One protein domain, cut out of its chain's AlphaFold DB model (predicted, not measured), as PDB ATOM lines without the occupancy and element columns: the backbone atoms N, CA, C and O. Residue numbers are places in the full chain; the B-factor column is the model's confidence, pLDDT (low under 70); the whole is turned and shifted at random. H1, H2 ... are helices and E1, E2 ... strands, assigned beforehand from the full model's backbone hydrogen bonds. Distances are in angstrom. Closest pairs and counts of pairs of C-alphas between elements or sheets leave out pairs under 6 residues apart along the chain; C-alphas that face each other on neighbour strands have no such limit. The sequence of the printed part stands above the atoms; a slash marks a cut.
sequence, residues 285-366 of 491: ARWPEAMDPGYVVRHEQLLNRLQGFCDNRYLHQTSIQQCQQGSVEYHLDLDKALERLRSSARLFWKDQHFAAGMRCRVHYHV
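What this domain is: This is residues 285 to 366 of the 491 residues of an uncharacterized protein of Spirochaetaceae bacterium (UniProt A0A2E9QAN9). A small antiparallel sheet of three short strands has helix H2 over one face, running along the strands, and helix H1 packs beside the first part of H2, the two helices running opposite ways. Residues 285 to 286 extend the sheet past E3 by a short antiparallel pairing with residues 359 to 360. The printed part has 82 residues, with H1, E1, E2, H2 and E3 along the chain and the sheet in the order E2, E1, E3. The class is mixed, helices and strands, with under half of the residues in named elements. The whole is compact, with a radius of gyration of the C-alphas of 12.5 A and spans of 37 by 25 by 22 A.

Where its parts are: H1, residues 295 to 307, begins at C-alpha 295 (192.816, 88.377, 82.057) and is 18.1 A long. E1 is residues 318 to 321 and E2 residues 328 to 331. H2, residues 334 to 347, is 20.5 A long. E3, residues 359 to 362, ends at C-alpha 362 (201.614, 100.311, 97.544).

How they stand to each other: E1 and E2 form a hairpin, with N 320 and O 329 2.8 A apart, within hydrogen-bond range. E1 and E3 are antiparallel, with N 321 and O 359 within range at 2.8 A. H2 is on the sheet at a height of 11.0 A, over E2 and E1; the C-alphas of Thr 318 and Leu 334, the closest of E1 and H2, are 5.7 A apart. These are two layers, a helix on one face of a sheet. E2, H2 and E3 form a split strand-helix-strand unit, two strands running the same way with E1 between them, its crossover right-handed. H1 is not on the sheet; with residues 303 to 307 alone it touches H2 at a shallow tilt of 17 degrees, the closest C-alphas, Leu 303 and Leu 338, 6.9 A apart. In H1 every O i to N i+4 pair is within hydrogen-bond range, in H2 8 of 10.

The domain as a whole: The C-alphas farthest apart, Arg 313 and Lys 350, are 37.7 A from each other. The printed part has no cut. The link from H2 to E3 is long, with 11 residues. Mean pLDDT of the printed part is 80.7; residues 290 to 293, 323 to 326 and 344 to 355 are under 70.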
ATOM      1  N   ALA A 285     199.398  99.441  90.861       93.81
ATOM      2  CA  ALA A 285     198.903  98.356  90.032       93.81
ATOM      3  C   ALA A 285     197.508  98.681  89.478       93.81
ATOM      4  O   ALA A 285     196.586  98.984  90.241       93.81
ATOM      5  N   ARG A 286     197.336  98.577  88.155       90.94
ATOM      6  CA  ARG A 286     196.059  98.802  87.456       90.94
ATOM      7  C   ARG A 286     195.598  97.524  86.766       90.94
ATOM      8  O   ARG A 286     196.317  96.974  85.932       90.94
ATOM      9  N   TRP A 287     194.380  97.080  87.068       86.00
ATOM     10  CA  TRP A 287     193.736  95.997  86.327       86.00
ATOM     11  C   TRP A 287     192.955  96.549  85.124       86.00
ATOM     12  O   TRP A 287     192.384  97.636  85.223       86.00
ATOM     13  N   PRO A 288     192.888  95.814  83.995       78.44
ATOM     14  CA  PRO A 288     192.120  96.237  82.825       78.44
ATOM     15  C   PRO A 288     190.647  96.521  83.150       78.44
ATOM     16  O   PRO A 288     190.035  95.804  83.942       78.44
ATOM     17  N   GLU A 289     190.066  97.528  82.495       73.06
ATOM     18  CA  GLU A 289     188.654  97.920  82.660       73.06
ATOM     19  C   GLU A 289     187.663  96.873  82.132       73.06
ATOM     20  O   GLU A 289     186.515  96.822  82.566       73.06
ATOM     21  N   ALA A 290     188.104  96.009  81.214       67.50
ATOM     22  CA  ALA A 290     187.299  94.939  80.644       67.50
ATOM     23  C   ALA A 290     188.011  93.589  80.759       67.50
ATOM     24  O   ALA A 290     189.227  93.482  80.576       67.50
ATOM     25  N   MET A 291     187.230  92.542  81.026       68.19
ATOM     26  CA  MET A 291     187.714  91.165  80.966       68.19
ATOM     27  C   MET A 291     188.040  90.800  79.516       68.19
ATOM     28  O   MET A 291     187.222  91.004  78.619       68.19
ATOM     29  N   ASP A 292     189.207  90.203  79.295       68.69
ATOM     30  CA  ASP A 292     189.569  89.592  78.017       68.69
ATOM     31  C   ASP A 292     190.104  88.160  78.235       68.69
ATOM     32  O   ASP A 292     190.359  87.766  79.381       68.69
ATOM     33  N   PRO A 293     190.289  87.356  77.169       69.06
ATOM     34  CA  PRO A 293     190.733  85.966  77.290       69.06
ATOM     35  C   PRO A 293     192.066  85.768  78.037       69.06
ATOM     36  O   PRO A 293     192.324  84.679  78.543       69.06
ATOM     37  N   GLY A 294     192.911  86.800  78.119       74.50
ATOM     38  CA  GLY A 294     194.193  86.782  78.825       74.50
ATOM     39  C   GLY A 294     194.132  87.308  80.261       74.50
ATOM     40  O   GLY A 294     195.167  87.336  80.926       74.50
ATOM     41  N   TYR A 295     192.958  87.724  80.753       77.00
ATOM     42  CA  TYR A 295     192.816  88.377  82.057       77.00
ATOM     43  C   TYR A 295     193.388  87.539  83.204       77.00
ATOM     44  O   TYR A 295     194.176  88.055  83.987       77.00
ATOM     45  N   VAL A 296     193.052  86.245  83.283       76.50
ATOM     46  CA  VAL A 296     193.508  85.361  84.375       76.50
ATOM     47  C   VAL A 296     195.034  85.290  84.429       76.50
ATOM     48  O   VAL A 296     195.632  85.423  85.493       76.50
ATOM     49  N   VAL A 297     195.674  85.131  83.268       78.88
ATOM     50  CA  VAL A 297     197.136  85.050  83.172       78.88
ATOM     51  C   VAL A 297     197.774  86.376  83.582       78.88
ATOM     52  O   VAL A 297     198.706  86.377  84.381       78.88
ATOM     53  N   ARG A 298     197.261  87.508  83.088       79.50
ATOM     54  CA  ARG A 298     197.800  88.835  83.429       79.50
ATOM     55  C   ARG A 298     197.549  89.220  84.885       79.50
ATOM     56  O   ARG A 298     198.409  89.848  85.490       79.50
ATOM     57  N   HIS A 299     196.418  88.813  85.457       83.56
ATOM     58  CA  HIS A 299     196.117  88.979  86.875       83.56
ATOM     59  C   HIS A 299     197.180  88.283  87.732       83.56
ATOM     60  O   HIS A 299     197.824  88.933  88.551       83.56
ATOM     61  N   GLU A 300     197.436  86.994  87.487       83.94
ATOM     62  CA  GLU A 300     198.475  86.246  88.205       83.94
ATOM     63  C   GLU A 300     199.880  86.823  87.968       83.94
ATOM     64  O   GLU A 300     200.675  86.930  88.900       83.94
ATOM     65  N   GLN A 301     200.198  87.256  86.744       86.19
ATOM     66  CA  GLN A 301     201.471  87.921  86.447       86.19
ATOM     67  C   GLN A 301     201.642  89.222  87.239       86.19
ATOM     68  O   GLN A 301     202.713  89.446  87.802       86.19
ATOM     69  N   LEU A 302     200.608  90.060  87.318       87.69
ATOM     70  CA  LEU A 302     200.642  91.310  88.074       87.69
ATOM     71  C   LEU A 302     200.828  91.051  89.575       87.69
ATOM     72  O   LEU A 302     201.694  91.667  90.195       87.69
ATOM     73  N   LEU A 303     200.103  90.081  90.141       89.94
ATOM     74  CA  LEU A 303     200.277  89.677  91.539       89.94
ATOM     75  C   LEU A 303     201.679  89.126  91.822       89.94
ATOM     76  O   LEU A 303     202.267  89.444  92.852       89.94
ATOM     77  N   ASN A 304     202.241  88.329  90.910       88.94
ATOM     78  CA  ASN A 304     203.604  87.811  91.047       88.94
ATOM     79  C   ASN A 304     204.663  88.916  90.954       88.94
ATOM     80  O   ASN A 304     205.691  88.828  91.620       88.94
ATOM     81  N   ARG A 305     204.418  89.968  90.169       89.38
ATOM     82  CA  ARG A 305     205.303  91.139  90.126       89.38
ATOM     83  C   ARG A 305     205.223  91.946  91.416       89.38
ATOM     84  O   ARG A 305     206.269  92.260  91.970       89.38
ATOM     85  N   LEU A 306     204.016  92.210  91.925       91.56
ATOM     86  CA  LEU A 306     203.817  92.863  93.225       91.56
ATOM     87  C   LEU A 306     204.484  92.081  94.364       91.56
ATOM     88  O   LEU A 306     205.136  92.673  95.212       91.56
ATOM     89  N   GLN A 307     204.409  90.747  94.339       91.56
ATOM     90  CA  GLN A 307     205.079  89.887  95.317       91.56
ATOM     91  C   GLN A 307     206.593  90.136  95.407       91.56
ATOM     92  O   GLN A 307     207.167  89.944  96.476       91.56
ATOM     93  N   GLY A 308     207.232  90.562  94.311       88.88
ATOM     94  CA  GLY A 308     208.657  90.892  94.276       88.88
ATOM     95  C   GLY A 308     209.033  92.160  95.047       88.88
ATOM     96  O   GLY A 308     210.216  92.360  95.301       88.88
ATOM     97  N   PHE A 309     208.053  92.986  95.424       89.62
ATOM     98  CA  PHE A 309     208.254  94.174  96.256       89.62
ATOM     99  C   PHE A 309     208.022  93.905  97.741       89.62
ATOM    100  O   PHE A 309     208.329  94.772  98.541       89.62
ATOM    101  N   CYS A 310     207.517  92.730  98.130       87.81
ATOM    102  CA  CYS A 310     207.399  92.393  99.545       87.81
ATOM    103  C   CYS A 310     208.791  92.255 100.174       87.81
ATOM    104  O   CYS A 310     209.505  91.289  99.893       87.81
ATOM    105  N   ASP A 311     209.135  93.165 101.078       81.94
ATOM    106  CA  ASP A 311     210.279  93.024 101.973       81.94
ATOM    107  C   ASP A 311     209.862  92.862 103.450       81.94
ATOM    108  O   ASP A 311     208.707  93.042 103.827       81.94
ATOM    109  N   ASN A 312     210.801  92.424 104.296       77.62
ATOM    110  CA  ASN A 312     210.543  92.160 105.719       77.62
ATOM    111  C   ASN A 312     210.825  93.365 106.631       77.62
ATOM    112  O   ASN A 312     210.531  93.308 107.830       77.62
ATOM    113  N   ARG A 313     211.451  94.408 106.085       79.56
ATOM    114  CA  ARG A 313     212.030  95.522 106.829       79.56
ATOM    115  C   ARG A 313     211.024  96.649 106.988       79.56
ATOM    116  O   ARG A 313     210.815  97.115 108.115       79.56
ATOM    117  N   TYR A 314     210.424  97.054 105.873       82.06
ATOM    118  CA  TYR A 314     209.513  98.180 105.765       82.06
ATOM    119  C   TYR A 314     208.055  97.734 105.779       82.06
ATOM    120  O   TYR A 314     207.716  96.574 105.544       82.06
ATOM    121  N   LEU A 315     207.194  98.682 106.132       85.25
ATOM    122  CA  LEU A 315     205.754  98.519 106.120       85.25
ATOM    123  C   LEU A 315     205.224  99.124 104.819       85.25
ATOM    124  O   LEU A 315     205.437 100.304 104.575       85.25
ATOM    125  N   HIS A 316     204.549  98.329 103.992       91.44
ATOM    126  CA  HIS A 316     204.171  98.763 102.641       91.44
ATOM    127  C   HIS A 316     202.842  99.508 102.552       91.44
ATOM    128  O   HIS A 316     202.492  99.921 101.450       91.44
ATOM    129  N   GLN A 317     202.058  99.558 103.637       93.81
ATOM    130  CA  GLN A 317     200.809 100.326 103.773       93.81
ATOM    131  C   GLN A 317     200.022 100.414 102.453       93.81
ATOM    132  O   GLN A 317     200.153 101.354 101.675       93.81
ATOM    133  N   THR A 318     199.286  99.356 102.129       96.62
ATOM    134  CA  THR A 318     198.763  99.116 100.781       96.62
ATOM    135  C   THR A 318     197.255  99.307 100.725       96.62
ATOM    136  O   THR A 318     196.522  98.675 101.481       96.62
ATOM    137  N   SER A 319     196.779 100.094  99.764       96.50
ATOM    138  CA  SER A 319     195.353 100.361  99.563       96.50
ATOM    139  C   SER A 319     194.845  99.768  98.253       96.50
ATOM    140  O   SER A 319     195.522  99.832  97.227       96.50
ATOM    141  N   ILE A 320     193.624  99.239  98.258       94.00
ATOM    142  CA  ILE A 320     192.944  98.683  97.084       94.00
ATOM    143  C   ILE A 320     191.646  99.455  96.849       94.00
ATOM    144  O   ILE A 320     190.755  99.442  97.694       94.00
ATOM    145  N   GLN A 321     191.504 100.078  95.682       91.50
ATOM    146  CA  GLN A 321     190.277 100.747  95.257       91.50
ATOM    147  C   GLN A 321     189.476  99.851  94.303       91.50
ATOM    148  O   GLN A 321     189.973  99.434  93.251       91.50
ATOM    149  N   GLN A 322     188.218  99.571  94.656       82.25
ATOM    150  CA  GLN A 322     187.306  98.776  93.827       82.25
ATOM    151  C   GLN A 322     186.583  99.634  92.778       82.25
ATOM    152  O   GLN A 322     186.111 100.733  93.065       82.25
ATOM    153  N   CYS A 323     186.408  99.092  91.569       68.38
ATOM    154  CA  CYS A 323     185.848  99.823  90.425       68.38
ATOM    155  C   CYS A 323     184.375 100.244  90.589       68.38
ATOM    156  O   CYS A 323     183.966 101.253  90.024       68.38
ATOM    157  N   GLN A 324     183.554  99.481  91.323       58.59
ATOM    158  CA  GLN A 324     182.094  99.683  91.343       58.59
ATOM    159  C   GLN A 324     181.578 100.576  92.479       58.59
ATOM    160  O   GLN A 324     180.411 100.961  92.456       58.59
ATOM    161  N   GLN A 325     182.405 100.893  93.478       57.62
ATOM    162  CA  GLN A 325     181.957 101.624  94.674       57.62
ATOM    163  C   GLN A 325     182.870 102.788  95.067       57.62
ATOM    164  O   GLN A 325     182.506 103.545  95.961       57.62
ATOM    165  N   GLY A 326     184.054 102.922  94.453       68.38
ATOM    166  CA  GLY A 326     185.064 103.898  94.880       68.38
ATOM    167  C   GLY A 326     185.605 103.647  96.293       68.38
ATOM    168  O   GLY A 326     186.434 104.418  96.766       68.38
ATOM    169  N   SER A 327     185.160 102.574  96.962       83.88
ATOM    170  CA  SER A 327     185.610 102.201  98.294       83.88
ATOM    171  C   SER A 327     187.072 101.777  98.253       83.88
ATOM    172  O   SER A 327     187.514 101.059  97.349       83.88
ATOM    173  N   VAL A 328     187.809 102.253  99.251       91.00
ATOM    174  CA  VAL A 328     189.232 101.992  99.436       91.00
ATOM    175  C   VAL A 328     189.375 101.039 100.617       91.00
ATOM    176  O   VAL A 328     188.907 101.322 101.717       91.00
ATOM    177  N   GLU A 329     189.977  99.879 100.375       92.75
ATOM    178  CA  GLU A 329     190.318  98.888 101.395       92.75
ATOM    179  C   GLU A 329     191.802  99.026 101.739       92.75
ATOM    180  O   GLU A 329     192.657  98.844 100.873       92.75
ATOM    181  N   TYR A 330     192.101  99.353 102.996       94.69
ATOM    182  CA  TYR A 330     193.467  99.503 103.490       94.69
ATOM    183  C   TYR A 330     193.993  98.201 104.104       94.69
ATOM    184  O   TYR A 330     193.310  97.530 104.883       94.69
ATOM    185  N   HIS A 331     195.244  97.877 103.799       94.62
ATOM    186  CA  HIS A 331     195.999  96.777 104.374       94.62
ATOM    187  C   HIS A 331     197.317  97.294 104.934       94.62
ATOM    188  O   HIS A 331     198.047  98.025 104.273       94.62
ATOM    189  N   LEU A 332     197.657  96.842 106.140       91.62
ATOM    190  CA  LEU A 332     198.867  97.291 106.823       91.62
ATOM    191  C   LEU A 332     200.150  96.996 106.026       91.62
ATOM    192  O   LEU A 332     201.092  97.775 106.074       91.62
ATOM    193  N   ASP A 333     200.184  95.881 105.297       92.88
ATOM    194  CA  ASP A 333     201.370  95.405 104.585       92.88
ATOM    195  C   ASP A 333     200.967  94.721 103.259       92.88
ATOM    196  O   ASP A 333     199.816  94.292 103.080       92.88
ATOM    197  N   LEU A 334     201.904  94.638 102.309       94.25
ATOM    198  CA  LEU A 334     201.633  94.196 100.936       94.25
ATOM    199  C   LEU A 334     201.280  92.706 100.868       94.25
ATOM    200  O   LEU A 334     200.445  92.300 100.062       94.25
ATOM    201  N   ASP A 335     201.870  91.876 101.728       93.19
ATOM    202  CA  ASP A 335     201.546  90.448 101.809       93.19
ATOM    203  C   ASP A 335     200.057  90.222 102.126       93.19
ATOM    204  O   ASP A 335     199.410  89.381 101.497       93.19
ATOM    205  N   LYS A 336     199.474  91.035 103.018       93.44
ATOM    206  CA  LYS A 336     198.045  90.994 103.364       93.44
ATOM    207  C   LYS A 336     197.153  91.455 102.221       93.44
ATOM    208  O   LYS A 336     196.144  90.802 101.942       93.44
ATOM    209  N   ALA A 337     197.546  92.509 101.511       93.19
ATOM    210  CA  ALA A 337     196.851  92.923 100.296       93.19
ATOM    211  C   ALA A 337     196.892  91.818  99.220       93.19
ATOM    212  O   ALA A 337     195.880  91.517  98.589       93.19
ATOM    213  N   LEU A 338     198.030  91.139  99.043       93.00
ATOM    214  CA  LEU A 338     198.166  90.033  98.090       93.00
ATOM    215  C   LEU A 338     197.334  88.805  98.482       93.00
ATOM    216  O   LEU A 338     196.720  88.186  97.611       93.00
ATOM    217  N   GLU A 339     197.278  88.449  99.767       91.69
ATOM    218  CA  GLU A 339     196.385  87.401 100.284       91.69
ATOM    219  C   GLU A 339     194.918  87.712  99.938       91.69
ATOM    220  O   GLU A 339     194.196  86.843  99.430       91.69
ATOM    221  N   ARG A 340     194.495  88.966 100.141       88.56
ATOM    222  CA  ARG A 340     193.157  89.463  99.800       88.56
ATOM    223  C   ARG A 340     192.876  89.383  98.299       88.56
ATOM    224  O   ARG A 340     191.851  88.824  97.906       88.56
ATOM    225  N   LEU A 341     193.793  89.874  97.464       87.00
ATOM    226  CA  LEU A 341     193.672  89.886  96.001       87.00
ATOM    227  C   LEU A 341     193.607  88.466  95.407       87.00
ATOM    228  O   LEU A 341     192.745  88.178  94.573       87.00
ATOM    229  N   ARG A 342     194.450  87.541  95.887       85.69
ATOM    230  CA  ARG A 342     194.427  86.122  95.472       85.69
ATOM    231  C   ARG A 342     193.166  85.398  95.936       85.69
ATOM    232  O   ARG A 342     192.667  84.506  95.251       85.69
ATOM    233  N   SER A 343     192.641  85.757  97.105       77.38
ATOM    234  CA  SER A 343     191.392  85.179  97.614       77.38
ATOM    235  C   SER A 343     190.194  85.637  96.788       77.38
ATOM    236  O   SER A 343     189.313  84.829  96.488       77.38
ATOM    237  N   SER A 344     190.203  86.892  96.329       66.12
ATOM    238  CA  SER A 344     189.224  87.390  95.367       66.12
ATOM    239  C   SER A 344     189.242  86.593  94.080       66.12
ATOM    240  O   SER A 344     188.163  86.192  93.663       66.12
ATOM    241  N   ALA A 345     190.426  86.288  93.520       59.25
ATOM    242  CA  ALA A 345     190.629  85.478  92.305       59.25
ATOM    243  C   ALA A 345     189.862  84.142  92.309       59.25
ATOM    244  O   ALA A 345     189.373  83.677  91.281       59.25
ATOM    245  N   ARG A 346     189.690  83.531  93.486       53.97
ATOM    246  CA  ARG A 346     189.016  82.232  93.640       53.97
ATOM    247  C   ARG A 346     187.486  82.324  93.640       53.97
ATOM    248  O   ARG A 346     186.830  81.328  93.341       53.97
ATOM    249  N   LEU A 347     186.918  83.499  93.929       48.97
ATOM    250  CA  LEU A 347     185.470  83.766  93.906       48.97
ATOM    251  C   LEU A 347     184.938  84.093  92.491       48.97
ATOM    252  O   LEU A 347     183.725  84.109  92.280       48.97
ATOM    253  N   PHE A 348     185.829  84.270  91.502       49.69
ATOM    254  CA  PHE A 348     185.515  84.661  90.112       49.69
ATOM    255  C   PHE A 348     184.577  83.703  89.374       49.69
ATOM    256  O   PHE A 348     183.965  84.086  88.381       49.69
ATOM    257  N   TRP A 349     184.429  82.463  89.840       50.44
ATOM    258  CA  TRP A 349     183.532  81.498  89.201       50.44
ATOM    259  C   TRP A 349     182.047  81.745  89.510       50.44
ATOM    260  O   TRP A 349     181.201  81.076  88.920       50.44
ATOM    261  N   LYS A 350     181.712  82.683  90.413       46.00
ATOM    262  CA  LYS A 350     180.320  83.042  90.738       46.00
ATOM    263  C   LYS A 350     179.947  84.496  90.432       46.00
ATOM    264  O   LYS A 350     178.856  84.697  89.908       46.00
ATOM    265  N   ASP A 351     180.837  85.466  90.658       49.72
ATOM    266  CA  ASP A 351     180.528  86.899  90.501       49.72
ATOM    267  C   ASP A 351     181.437  87.554  89.440       49.72
ATOM    268  O   ASP A 351     182.619  87.808  89.666       49.72
ATOM    269  N   GLN A 352     180.886  87.824  88.252       51.19
ATOM    270  CA  GLN A 352     181.606  88.172  87.010       51.19
ATOM    271  C   GLN A 352     182.316  89.552  86.983       51.19
ATOM    272  O   GLN A 352     182.745  89.987  85.914       51.19
ATOM    273  N   HIS A 353     182.454  90.269  88.108       53.97
ATOM    274  CA  HIS A 353     182.745  91.715  88.080       53.97
ATOM    275  C   HIS A 353     183.788  92.253  89.077       53.97
ATOM    276  O   HIS A 353     184.052  93.452  89.063       53.97
ATOM    277  N   PHE A 354     184.408  91.432  89.930       57.16
ATOM    278  CA  PHE A 354     185.076  91.971  91.128       57.16
ATOM    279  C   PHE A 354     186.375  92.778  90.884       57.16
ATOM    280  O   PHE A 354     186.685  93.661  91.676       57.16
ATOM    281  N   ALA A 355     187.141  92.517  89.818       59.50
ATOM    282  CA  ALA A 355     188.489  93.096  89.667       59.50
ATOM    283  C   ALA A 355     188.775  93.771  88.314       59.50
ATOM    284  O   ALA A 355     189.923  94.117  88.032       59.50
ATOM    285  N   ALA A 356     187.767  93.949  87.460       70.38
ATOM    286  CA  ALA A 356     187.910  94.826  86.300       70.38
ATOM    287  C   ALA A 356     187.981  96.282  86.793       70.38
ATOM    288  O   ALA A 356     187.205  96.651  87.668       70.38
ATOM    289  N   GLY A 357     188.937  97.071  86.296       76.12
ATOM    290  CA  GLY A 357     189.131  98.477  86.686       76.12
ATOM    291  C   GLY A 357     189.599  98.708  88.133       76.12
ATOM    292  O   GLY A 357     189.573  99.837  88.615       76.12
ATOM    293  N   MET A 358     190.008  97.657  88.850       86.81
ATOM    294  CA  MET A 358     190.565  97.776  90.200       86.81
ATOM    295  C   MET A 358     191.942  98.449  90.161       86.81
ATOM    296  O   MET A 358     192.723  98.240  89.226       86.81
ATOM    297  N   ARG A 359     192.261  99.214  91.206       92.25
ATOM    298  CA  ARG A 359     193.583  99.814  91.412       92.25
ATOM    299  C   ARG A 359     194.124  99.407  92.776       92.25
ATOM    300  O   ARG A 359     193.362  99.286  93.728       92.25
ATOM    301  N   CYS A 360     195.428  99.200  92.874       95.06
ATOM    302  CA  CYS A 360     196.121  98.954  94.134       95.06
ATOM    303  C   CYS A 360     197.333  99.879  94.209       95.06
ATOM    304  O   CYS A 360     198.126  99.910  93.270       95.06
ATOM    305  N   ARG A 361     197.464 100.639  95.296       97.00
ATOM    306  CA  ARG A 361     198.601 101.527  95.547       97.00
ATOM    307  C   ARG A 361     199.388 101.004  96.733       97.00
ATOM    308  O   ARG A 361     198.811 100.730  97.782       97.00
ATOM    309  N   VAL A 362     200.689 100.842  96.540       96.00
ATOM    310  CA  VAL A 362     201.614 100.311  97.544       96.00
ATOM    311  C   VAL A 362     202.533 101.445  97.957       96.00
ATOM    312  O   VAL A 362     203.189 102.027  97.086       96.00
ATOM    313  N   HIS A 363     202.605 101.739  99.256       95.06
ATOM    314  CA  HIS A 363     203.633 102.624  99.778       95.06
ATOM    315  C   HIS A 363     204.994 101.933  99.641       95.06
ATOM    316  O   HIS A 363     205.417 101.107 100.444       95.06
ATOM    317  N   TYR A 364     205.647 102.242  98.531       91.44
ATOM    318  CA  TYR A 364     206.987 101.814  98.192       91.44
ATOM    319  C   TYR A 364     207.532 102.892  97.270       91.44
ATOM    320  O   TYR A 364     207.024 103.045  96.155       91.44
ATOM    321  N   HIS A 365     208.514 103.669  97.735       91.38
ATOM    322  CA  HIS A 365     208.988 104.799  96.940       91.38
ATOM    323  C   HIS A 365     209.570 104.298  95.620       91.38
ATOM    324  O   HIS A 365     210.329 103.330  95.573       91.38
ATOM    325  N   VAL A 366     209.206 104.939  94.526       90.56
ATOM    326  CA  VAL A 366     209.750 104.655  93.200       90.56
ATOM    327  C   VAL A 366     210.230 105.949  92.567       90.56
ATOM    328  O   VAL A 366     209.743 107.016  92.941       90.56
TER     329      VAL A 366